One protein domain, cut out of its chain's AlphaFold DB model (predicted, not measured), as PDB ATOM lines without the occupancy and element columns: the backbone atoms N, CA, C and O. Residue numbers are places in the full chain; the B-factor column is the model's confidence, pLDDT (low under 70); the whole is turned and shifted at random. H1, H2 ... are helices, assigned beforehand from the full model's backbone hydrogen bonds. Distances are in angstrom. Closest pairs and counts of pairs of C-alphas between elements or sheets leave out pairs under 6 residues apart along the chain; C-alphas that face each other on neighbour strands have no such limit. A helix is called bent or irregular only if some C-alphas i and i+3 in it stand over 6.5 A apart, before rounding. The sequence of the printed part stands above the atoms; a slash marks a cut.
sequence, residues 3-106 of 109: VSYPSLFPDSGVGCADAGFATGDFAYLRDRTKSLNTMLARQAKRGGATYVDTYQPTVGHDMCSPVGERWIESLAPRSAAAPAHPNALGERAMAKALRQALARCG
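What this domain is: This is residues 3 to 106 of the 109 residues of the protein "Putative secreted hydrolase" of Streptomyces hygroscopicus subsp. jinggangensis (strain 5008) (UniProt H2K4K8). Little regular structure is present: two helices, H1 and H2, lie on opposite sides of a layer of loops, and both run lengthwise. Residues 3 to 9 and 51 to 62 pass between the helices, and residues 63 to 87 loop at the end where H2 begins. The printed part has 104 residues with two named helices, H1 then H2, and no named strand; the class is all helix, with 41 residues in named elements. The whole is compact, radius of gyration of the C-alphas 14.2 A, and elongated, spanning 43 by 26 by 20 A.

How they stand to each other: H1, residues 23 to 46, and H2, residues 88 to 104, are apart, with no C-alpha of the one within 8 A of the other. A long link of 41 residues, 47 to 87, joins them. In H2 every O i to N i+4 pair is within hydrogen-bond range; in H1, 18 of 20 are.

Where its parts are: H1 is 36.1 A long, from C-alpha 23 at (27.318, 21.843, 28.471). It is irregular: C-alphas 24 and 27 are 7.1 A apart. H2, 24.6 A long, ends at C-alpha 104, (-6.149, 5.596, 41.968).

The domain as a whole: The two C-alphas farthest apart, those of Ala 17 and Gly 106, are 44.7 A apart. The printed part has no cut. Its mean pLDDT is 95.3, and one residue, 106, is under 70.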
ATOM      1  N   VAL A   3      -0.498  13.991  31.285       98.19
ATOM      2  CA  VAL A   3       0.801  13.353  31.547       98.19
ATOM      3  C   VAL A   3       1.918  14.373  31.346       98.19
ATOM      4  O   VAL A   3       1.896  15.120  30.371       98.19
ATOM      5  N   SER A   4       2.861  14.444  32.283       98.44
ATOM      6  CA  SER A   4       3.996  15.364  32.197       98.44
ATOM      7  C   SER A   4       5.104  14.861  31.270       98.44
ATOM      8  O   SER A   4       5.099  13.704  30.839       98.44
ATOM      9  N   TYR A   5       6.097  15.713  31.016       98.62
ATOM     10  CA  TYR A   5       7.361  15.297  30.410       98.62
ATOM     11  C   TYR A   5       8.268  14.608  31.445       98.62
ATOM     12  O   TYR A   5       8.249  15.016  32.613       98.62
ATOM     13  N   PRO A   6       9.076  13.612  31.038       98.56
ATOM     14  CA  PRO A   6      10.058  12.974  31.912       98.56
ATOM     15  C   PRO A   6      11.268  13.886  32.189       98.56
ATOM     16  O   PRO A   6      11.351  15.015  31.699       98.56
ATOM     17  N   SER A   7      12.225  13.401  32.981       98.25
ATOM     18  CA  SER A   7      13.508  14.064  33.208       98.25
ATOM     19  C   SER A   7      14.449  13.832  32.026       98.25
ATOM     20  O   SER A   7      15.130  12.814  31.948       98.25
ATOM     21  N   LEU A   8      14.483  14.785  31.089       97.56
ATOM     22  CA  LEU A   8      15.352  14.711  29.906       97.56
ATOM     23  C   LEU A   8      16.829  14.942  30.241       97.56
ATOM     24  O   LEU A   8      17.700  14.338  29.619       97.56
ATOM     25  N   PHE A   9      17.094  15.816  31.209       98.00
ATOM     26  CA  PHE A   9      18.421  16.312  31.573       98.00
ATOM     27  C   PHE A   9      18.745  15.942  33.028       98.00
ATOM     28  O   PHE A   9      17.802  15.792  33.814       98.00
ATOM     29  N   PRO A  10      20.033  15.848  33.413       97.56
ATOM     30  CA  PRO A  10      20.434  15.651  34.801       97.56
ATOM     31  C   PRO A  10      19.757  16.645  35.737       97.56
ATOM     32  O   PRO A  10      19.788  17.856  35.504       97.56
ATOM     33  N   ASP A  11      19.176  16.153  36.834       98.00
ATOM     34  CA  ASP A  11      18.489  17.023  37.796       98.00
ATOM     35  C   ASP A  11      19.468  17.988  38.496       98.00
ATOM     36  O   ASP A  11      19.111  19.119  38.839       98.00
ATOM     37  N   SER A  12      20.746  17.599  38.577       97.44
ATOM     38  CA  SER A  12      21.857  18.461  39.001       97.44
ATOM     39  C   SER A  12      22.063  19.676  38.086       97.44
ATOM     40  O   SER A  12      22.584  20.696  38.530       97.44
ATOM     41  N   GLY A  13      21.631  19.601  36.821       96.50
ATOM     42  CA  GLY A  13      21.884  20.608  35.786       96.50
ATOM     43  C   GLY A  13      23.299  20.562  35.204       96.50
ATOM     44  O   GLY A  13      23.619  21.380  34.345       96.50
ATOM     45  N   VAL A  14      24.139  19.623  35.649       96.94
ATOM     46  CA  VAL A  14      25.496  19.429  35.124       96.94
ATOM     47  C   VAL A  14      25.410  18.639  33.823       96.94
ATOM     48  O   VAL A  14      24.943  17.504  33.820       96.94
ATOM     49  N   GLY A  15      25.833  19.255  32.719       93.88
ATOM     50  CA  GLY A  15      25.758  18.657  31.388       93.88
ATOM     51  C   GLY A  15      26.856  17.644  31.070       93.88
ATOM     52  O   GLY A  15      27.866  17.543  31.761       93.88
ATOM     53  N   CYS A  16      26.675  16.946  29.949       93.81
ATOM     54  CA  CYS A  16      27.649  16.043  29.336       93.81
ATOM     55  C   CYS A  16      27.863  16.411  27.858       93.81
ATOM     56  O   CYS A  16      26.990  17.009  27.230       93.81
ATOM     57  N   ALA A  17      29.016  16.048  27.288       89.94
ATOM     58  CA  ALA A  17      29.349  16.385  25.900       89.94
ATOM     59  C   ALA A  17      28.556  15.559  24.866       89.94
ATOM     60  O   ALA A  17      28.208  16.055  23.797       89.94
ATOM     61  N   ASP A  18      28.217  14.311  25.197       85.88
ATOM     62  CA  ASP A  18      27.663  13.344  24.239       85.88
ATOM     63  C   ASP A  18      26.168  13.524  23.933       85.88
ATOM     64  O   ASP A  18      25.618  12.845  23.063       85.88
ATOM     65  N   ALA A  19      25.488  14.425  24.641       90.56
ATOM     66  CA  ALA A  19      24.056  14.645  24.466       90.56
ATOM     67  C   ALA A  19      23.697  15.440  23.200       90.56
ATOM     68  O   ALA A  19      22.556  15.357  22.743       90.56
ATOM     69  N   GLY A  20      24.644  16.208  22.649       91.06
ATOM     70  CA  GLY A  20      24.411  17.113  21.517       91.06
ATOM     71  C   GLY A  20      23.894  18.508  21.897       91.06
ATOM     72  O   GLY A  20      23.424  19.233  21.027       91.06
ATOM     73  N   PHE A  21      23.996  18.895  23.171       92.94
ATOM     74  CA  PHE A  21      23.729  20.255  23.655       92.94
ATOM     75  C   PHE A  21      25.013  20.888  24.198       92.94
ATOM     76  O   PHE A  21      25.928  20.174  24.615       92.94
ATOM     77  N   ALA A  22      25.080  22.221  24.246       95.06
ATOM     78  CA  ALA A  22      26.176  22.890  24.934       95.06
ATOM     79  C   ALA A  22      26.118  22.573  26.437       95.06
ATOM     80  O   ALA A  22      25.060  22.665  27.056       95.06
ATOM     81  N   THR A  23      27.256  22.232  27.049       94.00
ATOM     82  CA  THR A  23      27.318  21.843  28.471       94.00
ATOM     83  C   THR A  23      26.730  22.909  29.404       94.00
ATOM     84  O   THR A  23      26.099  22.562  30.400       94.00
ATOM     85  N   GLY A  24      26.880  24.195  29.062       95.56
ATOM     86  CA  GLY A  24      26.323  25.316  29.828       95.56
ATOM     87  C   GLY A  24      24.795  25.446  29.777       95.56
ATOM     88  O   GLY A  24      24.217  26.072  30.662       95.56
ATOM     89  N   ASP A  25      24.126  24.823  28.803       97.56
ATOM     90  CA  ASP A  25      22.679  24.974  28.606       97.56
ATOM     91  C   ASP A  25      21.851  23.997  29.447       97.56
ATOM     92  O   ASP A  25      20.640  24.161  29.581       97.56
ATOM     93  N   PHE A  26      22.468  22.976  30.044       98.00
ATOM     94  CA  PHE A  26      21.737  21.895  30.710       98.00
ATOM     95  C   PHE A  26      20.902  22.361  31.898       98.00
ATOM     96  O   PHE A  26      19.756  21.935  32.039       98.00
ATOM     97  N   ALA A  27      21.435  23.262  32.726       98.38
ATOM     98  CA  ALA A  27      20.675  23.842  33.828       98.38
ATOM     99  C   ALA A  27      19.448  24.607  33.307       98.38
ATOM    100  O   ALA A  27      18.337  24.403  33.795       98.38
ATOM    101  N   TYR A  28      19.630  25.413  32.254       98.50
ATOM    102  CA  TYR A  28      18.541  26.140  31.608       98.50
ATOM    103  C   TYR A  28      17.481  25.193  31.031       98.50
ATOM    104  O   TYR A  28      16.290  25.363  31.292       98.50
ATOM    105  N   LEU A  29      17.894  24.172  30.281       98.25
ATOM    106  CA  LEU A  29      16.992  23.207  29.656       98.25
ATOM    107  C   LEU A  29      16.222  22.387  30.700       98.25
ATOM    108  O   LEU A  29      14.997  22.282  30.607       98.25
ATOM    109  N   ARG A  30      16.901  21.897  31.748       98.44
ATOM    110  CA  ARG A  30      16.274  21.255  32.915       98.44
ATOM    111  C   ARG A  30      15.207  22.162  33.529       98.44
ATOM    112  O   ARG A  30      14.080  21.721  33.761       98.44
ATOM    113  N   ASP A  31      15.540  23.426  33.779       98.75
ATOM    114  CA  ASP A  31      14.622  24.374  34.414       98.75
ATOM    115  C   ASP A  31      13.428  24.705  33.516       98.75
ATOM    116  O   ASP A  31      12.302  24.836  34.003       98.75
ATOM    117  N   ARG A  32      13.622  24.746  32.194       98.69
ATOM    118  CA  ARG A  32      12.519  24.861  31.232       98.69
ATOM    119  C   ARG A  32      11.606  23.639  31.252       98.69
ATOM    120  O   ARG A  32      10.390  23.831  31.282       98.69
ATOM    121  N   THR A  33      12.139  22.419  31.334       98.56
ATOM    122  CA  THR A  33      11.322  21.204  31.511       98.56
ATOM    123  C   THR A  33      10.520  21.260  32.816       98.56
ATOM    124  O   THR A  33       9.308  21.035  32.805       98.56
ATOM    125  N   LYS A  34      11.145  21.645  33.939       98.81
ATOM    126  CA  LYS A  34      10.457  21.807  35.236       98.81
ATOM    127  C   LYS A  34       9.374  22.891  35.192       98.81
ATOM    128  O   LYS A  34       8.268  22.689  35.700       98.81
ATOM    129  N   SER A  35       9.656  24.025  34.549       98.88
ATOM    130  CA  SER A  35       8.694  25.116  34.357       98.88
ATOM    131  C   SER A  35       7.499  24.673  33.509       98.88
ATOM    132  O   SER A  35       6.355  24.979  33.852       98.88
ATOM    133  N   LEU A  36       7.743  23.931  32.426       98.88
ATOM    134  CA  LEU A  36       6.696  23.365  31.578       98.88
ATOM    135  C   LEU A  36       5.814  22.400  32.372       98.88
ATOM    136  O   LEU A  36       4.596  22.568  32.408       98.88
ATOM    137  N   ASN A  37       6.417  21.455  33.091       98.88
ATOM    138  CA  ASN A  37       5.694  20.506  33.935       98.88
ATOM    139  C   ASN A  37       4.882  21.201  35.039       98.88
ATOM    140  O   ASN A  37       3.742  20.814  35.294       98.88
ATOM    141  N   THR A  38       5.409  22.277  35.626       98.88
ATOM    142  CA  THR A  38       4.681  23.108  36.598       98.88
ATOM    143  C   THR A  38       3.467  23.790  35.966       98.88
ATOM    144  O   THR A  38       2.387  23.816  36.560       98.88
ATOM    145  N   MET A  39       3.616  24.344  34.759       98.88
ATOM    146  CA  MET A  39       2.500  24.932  34.014       98.88
ATOM    147  C   MET A  39       1.434  23.872  33.717       98.88
ATOM    148  O   MET A  39       0.265  24.082  34.036       98.88
ATOM    149  N   LEU A  40       1.843  22.711  33.208       98.88
ATOM    150  CA  LEU A  40       0.964  21.583  32.913       98.88
ATOM    151  C   LEU A  40       0.193  21.103  34.152       98.88
ATOM    152  O   LEU A  40      -1.018  20.905  34.076       98.88
ATOM    153  N   ALA A  41       0.850  20.998  35.312       98.69
ATOM    154  CA  ALA A  41       0.195  20.655  36.576       98.69
ATOM    155  C   ALA A  41      -0.867  21.691  36.984       98.69
ATOM    156  O   ALA A  41      -1.968  21.333  37.412       98.69
ATOM    157  N   ARG A  42      -0.576  22.988  36.804       98.75
ATOM    158  CA  ARG A  42      -1.543  24.070  37.058       98.75
ATOM    159  C   ARG A  42      -2.744  23.983  36.116       98.75
ATOM    160  O   ARG A  42      -3.868  24.155  36.580       98.75
ATOM    161  N   GLN A  43      -2.527  23.709  34.828       98.75
ATOM    162  CA  GLN A  43      -3.620  23.571  33.860       98.75
ATOM    163  C   GLN A  43      -4.463  22.324  34.124       98.75
ATOM    164  O   GLN A  43      -5.687  22.412  34.109       98.75
ATOM    165  N   ALA A  44      -3.835  21.197  34.468       98.31
ATOM    166  CA  ALA A  44      -4.541  19.984  34.869       98.31
ATOM    167  C   ALA A  44      -5.472  20.259  36.059       98.31
ATOM    168  O   ALA A  44      -6.664  19.968  35.989       98.31
ATOM    169  N   LYS A  45      -4.965  20.938  37.100       98.12
ATOM    170  CA  LYS A  45      -5.770  21.355  38.256       98.12
ATOM    171  C   LYS A  45      -6.933  22.270  37.858       98.12
ATOM    172  O   LYS A  45      -8.049  22.052  38.318       98.12
ATOM    173  N   ARG A  46      -6.690  23.283  37.018       98.44
ATOM    174  CA  ARG A  46      -7.734  24.221  36.555       98.44
ATOM    175  C   ARG A  46      -8.822  23.526  35.737       98.44
ATOM    176  O   ARG A  46      -9.986  23.876  35.879       98.44
ATOM    177  N   GLY A  47      -8.446  22.554  34.912       97.81
ATOM    178  CA  GLY A  47      -9.362  21.788  34.067       97.81
ATOM    179  C   GLY A  47      -9.978  20.555  34.733       97.81
ATOM    180  O   GLY A  47     -10.629  19.777  34.046       97.81
ATOM    181  N   GLY A  48      -9.741  20.321  36.030       96.62
ATOM    182  CA  GLY A  48     -10.251  19.135  36.731       96.62
ATOM    183  C   GLY A  48      -9.638  17.804  36.266       96.62
ATOM    184  O   GLY A  48     -10.207  16.741  36.506       96.62
ATOM    185  N   ALA A  49      -8.484  17.829  35.597       96.44
ATOM    186  CA  ALA A  49      -7.776  16.636  35.151       96.44
ATOM    187  C   ALA A  49      -6.746  16.164  36.191       96.44
ATOM    188  O   ALA A  49      -5.976  16.954  36.734       96.44
ATOM    189  N   THR A  50      -6.646  14.846  36.395       96.38
ATOM    190  CA  THR A  50      -5.533  14.242  37.144       96.38
ATOM    191  C   THR A  50      -4.213  14.479  36.415       96.38
ATOM    192  O   THR A  50      -4.070  14.058  35.262       96.38
ATOM    193  N   TYR A  51      -3.257  15.114  37.089       97.88
ATOM    194  CA  TYR A  51      -1.872  15.237  36.637       97.88
ATOM    195  C   TYR A  51      -1.095  13.951  36.944       97.88
ATOM    196  O   TYR A  51      -1.163  13.436  38.060       97.88
ATOM    197  N   VAL A  52      -0.367  13.432  35.959       98.38
ATOM    198  CA  VAL A  52       0.482  12.243  36.078       98.38
ATOM    199  C   VAL A  52       1.934  12.682  35.969       98.38
ATOM    200  O   VAL A  52       2.381  13.058  34.885       98.38
ATOM    201  N   ASP A  53       2.647  12.619  37.091       98.19
ATOM    202  CA  ASP A  53       4.073  12.933  37.165       98.19
ATOM    203  C   ASP A  53       4.915  11.771  36.622       98.19
ATOM    204  O   ASP A  53       4.945  10.669  37.175       98.19
ATOM    205  N   THR A  54       5.590  12.038  35.516       98.50
ATOM    206  CA  THR A  54       6.588  11.178  34.876       98.50
ATOM    207  C   THR A  54       8.011  11.706  35.057       98.50
ATOM    208  O   THR A  54       8.960  11.002  34.719       98.50
ATOM    209  N   TYR A  55       8.183  12.911  35.606       98.62
ATOM    210  CA  TYR A  55       9.485  13.534  35.810       98.62
ATOM    211  C   TYR A  55      10.242  12.852  36.946       98.62
ATOM    212  O   TYR A  55      11.298  12.274  36.717       98.62
ATOM    213  N   GLN A  56       9.670  12.844  38.155       98.12
ATOM    214  CA  GLN A  56      10.302  12.241  39.334       98.12
ATOM    215  C   GLN A  56      10.762  10.788  39.130       98.12
ATOM    216  O   GLN A  56      11.924  10.499  39.408       98.12
ATOM    217  N   PRO A  57       9.934   9.861  38.604       97.88
ATOM    218  CA  PRO A  57      10.354   8.469  38.439       97.88
ATOM    219  C   PRO A  57      11.421   8.245  37.357       97.88
ATOM    220  O   PRO A  57      11.871   7.114  37.208       97.88
ATOM    221  N   THR A  58      11.788   9.269  36.579       98.25
ATOM    222  CA  THR A  58      12.797   9.173  35.509       98.25
ATOM    223  C   THR A  58      14.074   9.964  35.809       98.25
ATOM    224  O   THR A  58      15.008   9.941  35.010       98.25
ATOM    225  N   VAL A  59      14.155  10.636  36.964       98.44
ATOM    226  CA  VAL A  59      15.390  11.279  37.437       98.44
ATOM    227  C   VAL A  59      16.504  10.235  37.580       98.44
ATOM    228  O   VAL A  59      16.278   9.157  38.122       98.44
ATOM    229  N   GLY A  60      17.705  10.566  37.095       97.75
ATOM    230  CA  GLY A  60      18.864   9.663  37.089       97.75
ATOM    231  C   GLY A  60      18.924   8.708  35.892       97.75
ATOM    232  O   GLY A  60      19.844   7.903  35.816       97.75
ATOM    233  N   HIS A  61      17.969   8.803  34.962       97.81
ATOM    234  CA  HIS A  61      17.956   8.067  33.694       97.81
ATOM    235  C   HIS A  61      17.887   9.010  32.482       97.81
ATOM    236  O   HIS A  61      17.332   8.680  31.430       97.81
ATOM    237  N   ASP A  62      18.416  10.216  32.646       97.50
ATOM    238  CA  ASP A  62      18.448  11.262  31.630       97.50
ATOM    239  C   ASP A  62      19.427  10.948  30.481       97.50
ATOM    240  O   ASP A  62      20.131   9.936  30.476       97.50
ATOM    241  N   MET A  63      19.492  11.840  29.490       95.81
ATOM    242  CA  MET A  63      20.310  11.647  28.287       95.81
ATOM    243  C   MET A  63      21.824  11.540  28.527       95.81
ATOM    244  O   MET A  63      22.530  11.028  27.650       95.81
ATOM    245  N   CYS A  64      22.316  12.011  29.680       95.94
ATOM    246  CA  CYS A  64      23.721  11.933  30.082       95.94
ATOM    247  C   CYS A  64      24.062  10.667  30.866       95.94
ATOM    248  O   CYS A  64      25.236  10.431  31.151       95.94
ATOM    249  N   SER A  65      23.068   9.847  31.201       95.69
ATOM    250  CA  SER A  65      23.324   8.547  31.811       95.69
ATOM    251  C   SER A  65      24.000   7.598  30.802       95.69
ATOM    252  O   SER A  65      23.814   7.752  29.585       95.69
ATOM    253  N   PRO A  66      24.785   6.607  31.267       93.06
ATOM    254  CA  PRO A  66      25.440   5.641  30.393       93.06
ATOM    255  C   PRO A  66      24.472   4.925  29.441       93.06
ATOM    256  O   PRO A  66      23.283   4.743  29.723       93.06
ATOM    257  N   VAL A  67      24.993   4.458  28.303       89.00
ATOM    258  CA  VAL A  67      24.242   3.581  27.390       89.00
ATOM    259  C   VAL A  67      23.784   2.334  28.155       89.00
ATOM    260  O   VAL A  67      24.587   1.691  28.819       89.00
ATOM    261  N   GLY A  68      22.500   1.992  28.050       88.81
ATOM    262  CA  GLY A  68      21.881   0.888  28.796       88.81
ATOM    263  C   GLY A  68      21.240   1.314  30.121       88.81
ATOM    264  O   GLY A  68      20.294   0.664  30.562       88.81
ATOM    265  N   GLU A  69      21.676   2.435  30.703       94.44
ATOM    266  CA  GLU A  69      21.081   3.028  31.908       94.44
ATOM    267  C   GLU A  69      20.165   4.209  31.584       94.44
ATOM    268  O   GLU A  69      19.133   4.378  32.239       94.44
ATOM    269  N   ARG A  70      20.498   5.000  30.554       95.44
ATOM    270  CA  ARG A  70      19.643   6.102  30.097       95.44
ATOM    271  C   ARG A  70      18.316   5.611  29.546       95.44
ATOM    272  O   ARG A  70      18.230   4.622  28.814       95.44
ATOM    273  N   TRP A  71      17.271   6.352  29.871       97.69
ATOM    274  CA  TRP A  71      15.910   6.132  29.397       97.69
ATOM    275  C   TRP A  71      15.477   7.188  28.388       97.69
ATOM    276  O   TRP A  71      14.472   6.984  27.716       97.69
ATOM    277  N   ILE A  72      16.235   8.279  28.274       97.25
ATOM    278  CA  ILE A  72      16.075   9.335  27.276       97.25
ATOM    279  C   ILE A  72      17.277   9.289  26.337       97.25
ATOM    280  O   ILE A  72      18.421   9.252  26.786       97.25
ATOM    281  N   GLU A  73      17.035   9.287  25.032       95.44
ATOM    282  CA  GLU A  73      18.114   9.245  24.048       95.44
ATOM    283  C   GLU A  73      18.743  10.622  23.821       95.44
ATOM    284  O   GLU A  73      18.071  11.652  23.841       95.44
ATOM    285  N   SER A  74      20.051  10.640  23.561       93.44
ATOM    286  CA  SER A  74      20.770  11.840  23.114       93.44
ATOM    287  C   SER A  74      20.311  12.297  21.723       93.44
ATOM    288  O   SER A  74      19.590  11.581  21.029       93.44
ATOM    289  N   LEU A  75      20.798  13.451  21.253       92.38
ATOM    290  CA  LEU A  75      20.534  13.890  19.878       92.38
ATOM    291  C   LEU A  75      21.228  13.039  18.803       92.38
ATOM    292  O   LEU A  75      20.833  13.066  17.640       92.38
ATOM    293  N   ALA A  76      22.245  12.261  19.181       86.44
ATOM    294  CA  ALA A  76      22.892  11.324  18.274       86.44
ATOM    295  C   ALA A  76      21.962  10.128  17.963       86.44
ATOM    296  O   ALA A  76      21.489   9.484  18.904       86.44
ATOM    297  N   PRO A  77      21.750   9.765  16.681       77.19
ATOM    298  CA  PRO A  77      20.873   8.663  16.284       77.19
ATOM    299  C   PRO A  77      21.556   7.308  16.533       77.19
ATOM    300  O   PRO A  77      22.066   6.663  15.621       77.19
ATOM    301  N   ARG A  78      21.625   6.899  17.802       80.75
ATOM    302  CA  ARG A  78      22.282   5.656  18.252       80.75
ATOM    303  C   ARG A  78      21.296   4.563  18.674       80.75
ATOM    304  O   ARG A  78      21.722   3.487  19.080       80.75
ATOM    305  N   SER A  79      19.995   4.826  18.586       84.75
ATOM    306  CA  SER A  79      18.938   3.858  18.878       84.75
ATOM    307  C   SER A  79      17.753   4.040  17.923       84.75
ATOM    308  O   SER A  79      17.728   4.969  17.118       84.75
ATOM    309  N   ALA A  80      16.772   3.137  18.008       87.00
ATOM    310  CA  ALA A  80      15.534   3.224  17.233       87.00
ATOM    311  C   ALA A  80      14.568   4.312  17.741       87.00
ATOM    312  O   ALA A  80      13.617   4.655  17.042       87.00
ATOM    313  N   ALA A  81      14.771   4.824  18.960       91.62
ATOM    314  CA  ALA A  81      13.956   5.910  19.489       91.62
ATOM    315  C   ALA A  81      14.389   7.250  18.880       91.62
ATOM    316  O   ALA A  81      15.549   7.448  18.516       91.62
ATOM    317  N   ALA A  82      13.437   8.174  18.753       93.00
ATOM    318  CA  ALA A  82      13.716   9.487  18.190       93.00
ATOM    319  C   ALA A  82      14.702  10.277  19.083       93.00
ATOM    320  O   ALA A  82      14.660  10.146  20.310       93.00
ATOM    321  N   PRO A  83      15.560  11.135  18.499       93.62
ATOM    322  CA  PRO A  83      16.443  12.027  19.253       93.62
ATOM    323  C   PRO A  83      15.710  12.781  20.372       93.62
ATOM    324  O   PRO A  83      14.622  13.308  20.136       93.62
ATOM    325  N   ALA A  84      16.292  12.846  21.574       94.50
ATOM    326  CA  ALA A  84      15.707  13.483  22.767       94.50
ATOM    327  C   ALA A  84      14.372  12.892  23.275       94.50
ATOM    328  O   ALA A  84      13.715  13.511  24.116       94.50
ATOM    329  N   HIS A  85      13.964  11.709  22.805       96.81
ATOM    330  CA  HIS A  85      12.751  11.033  23.272       96.81
ATOM    331  C   HIS A  85      13.071   9.867  24.218       96.81
ATOM    332  O   HIS A  85      14.198   9.358  24.226       96.81
ATOM    333  N   PRO A  86      12.086   9.421  25.018       97.50
ATOM    334  CA  PRO A  86      12.212   8.194  25.778       97.50
ATOM    335  C   PRO A  86      12.442   6.985  24.868       97.50
ATOM    336  O   PRO A  86      11.804   6.830  23.828       97.50
ATOM    337  N   ASN A  87      13.336   6.094  25.283       96.62
ATOM    338  CA  ASN A  87      13.455   4.767  24.693       96.62
ATOM    339  C   ASN A  87      12.452   3.795  25.336       96.62
ATOM    340  O   ASN A  87      11.634   4.165  26.179       96.62
ATOM    341  N   ALA A  88      12.530   2.512  24.977       96.50
ATOM    342  CA  ALA A  88      11.617   1.499  25.504       96.50
ATOM    343  C   ALA A  88      11.629   1.386  27.045       96.50
ATOM    344  O   ALA A  88      10.607   1.036  27.633       96.50
ATOM    345  N   LEU A  89      12.754   1.655  27.722       97.25
ATOM    346  CA  LEU A  89      12.803   1.694  29.189       97.25
ATOM    347  C   LEU A  89      12.073   2.929  29.730       97.25
ATOM    348  O   LEU A  89      11.252   2.787  30.638       97.25
ATOM    349  N   GLY A  90      12.300   4.097  29.125       97.81
ATOM    350  CA  GLY A  90      11.618   5.341  29.490       97.81
ATOM    351  C   GLY A  90      10.108   5.279  29.291       97.81
ATOM    352  O   GLY A  90       9.352   5.563  30.221       97.81
ATOM    353  N   GLU A  91       9.652   4.790  28.138       98.06
ATOM    354  CA  GLU A  91       8.222   4.591  27.868       98.06
ATOM    355  C   GLU A  91       7.580   3.616  28.866       98.06
ATOM    356  O   GLU A  91       6.478   3.851  29.367       98.06
ATOM    357  N   ARG A  92       8.285   2.543  29.255       98.31
ATOM    358  CA  ARG A  92       7.800   1.625  30.302       98.31
ATOM    359  C   ARG A  92       7.639   2.315  31.656       98.31
ATOM    360  O   ARG A  92       6.666   2.033  32.363       98.31
ATOM    361  N   ALA A  93       8.562   3.198  32.030       98.25
ATOM    362  CA  ALA A  93       8.475   3.957  33.273       98.25
ATOM    363  C   ALA A  93       7.295   4.942  33.255       98.25
ATOM    364  O   ALA A  93       6.500   4.971  34.200       98.25
ATOM    365  N   MET A  94       7.108   5.666  32.150       98.38
ATOM    366  CA  MET A  94       5.972   6.572  31.962       98.38
ATOM    367  C   MET A  94       4.635   5.818  31.994       98.38
ATOM    368  O   MET A  94       3.712   6.205  32.718       98.38
ATOM    369  N   ALA A  95       4.542   4.676  31.309       98.31
ATOM    370  CA  ALA A  95       3.362   3.815  31.339       98.31
ATOM    371  C   ALA A  95       3.063   3.277  32.751       98.31
ATOM    372  O   ALA A  95       1.900   3.149  33.144       98.31
ATOM    373  N   LYS A  96       4.093   2.968  33.553       98.31
ATOM    374  CA  LYS A  96       3.921   2.573  34.960       98.31
ATOM    375  C   LYS A  96       3.295   3.703  35.782       98.31
ATOM    376  O   LYS A  96       2.322   3.428  36.485       98.31
ATOM    377  N   ALA A  97       3.789   4.936  35.659       97.56
ATOM    378  CA  ALA A  97       3.223   6.099  36.349       97.56
ATOM    379  C   ALA A  97       1.753   6.335  35.955       97.56
ATOM    380  O   ALA A  97       0.889   6.507  36.819       97.56
ATOM    381  N   LEU A  98       1.436   6.235  34.659       96.81
ATOM    382  CA  LEU A  98       0.067   6.379  34.162       96.81
ATOM    383  C   LEU A  98      -0.876   5.297  34.705       96.81
ATOM    384  O   LEU A  98      -1.954   5.618  35.202       96.81
ATOM    385  N   ARG A  99      -0.471   4.020  34.673       97.12
ATOM    386  CA  ARG A  99      -1.283   2.916  35.223       97.12
ATOM    387  C   ARG A  99      -1.562   3.088  36.714       97.12
ATOM    388  O   ARG A  99      -2.679   2.829  37.152       97.12
ATOM    389  N   GLN A 100      -0.576   3.546  37.487       95.56
ATOM    390  CA  GLN A 100      -0.763   3.830  38.912       95.56
ATOM    391  C   GLN A 100      -1.786   4.949  39.137       95.56
ATOM    392  O   GLN A 100      -2.635   4.836  40.021       95.56
ATOM    393  N   ALA A 101      -1.741   6.009  38.330       94.44
ATOM    394  CA  ALA A 101      -2.704   7.099  38.422       94.44
ATOM    395  C   ALA A 101      -4.125   6.660  38.009       94.44
ATOM    396  O   ALA A 101      -5.085   7.000  38.697       94.44
ATOM    397  N   LEU A 102      -4.265   5.837  36.963       94.19
ATOM    398  CA  LEU A 102      -5.552   5.253  36.555       94.19
ATOM    399  C   LEU A 102      -6.176   4.384  37.656       94.19
ATOM    400  O   LEU A 102      -7.367   4.512  37.939       94.19
ATOM    401  N   ALA A 103      -5.369   3.546  38.314       92.50
ATOM    402  CA  ALA A 103      -5.828   2.700  39.414       92.50
ATOM    403  C   ALA A 103      -6.345   3.521  40.611       92.50
ATOM    404  O   ALA A 103      -7.328   3.140  41.244       92.50
ATOM    405  N   ARG A 104      -5.723   4.674  40.897       85.88
ATOM    406  CA  ARG A 104      -6.149   5.596  41.968       85.88
ATOM    407  C   ARG A 104      -7.445   6.337  41.647       85.88
ATOM    408  O   ARG A 104      -8.212   6.622  42.558       85.88
ATOM    409  N   CYS A 105      -7.703   6.639  40.376       77.50
ATOM    410  CA  CYS A 105      -8.930   7.313  39.941       77.50
ATOM    411  C   CYS A 105     -10.150   6.378  39.848       77.50
ATOM    412  O   CYS A 105     -11.212   6.819  39.424       77.50
ATOM    413  N   GLY A 106     -10.020   5.104  40.234       66.62
ATOM    414  CA  GLY A 106     -11.143   4.170  40.241       66.62
ATOM    415  C   GLY A 106     -11.594   3.729  38.850       66.62
ATOM    416  O   GLY A 106     -12.740   3.308  38.711       66.62
TER     417      GLY A 106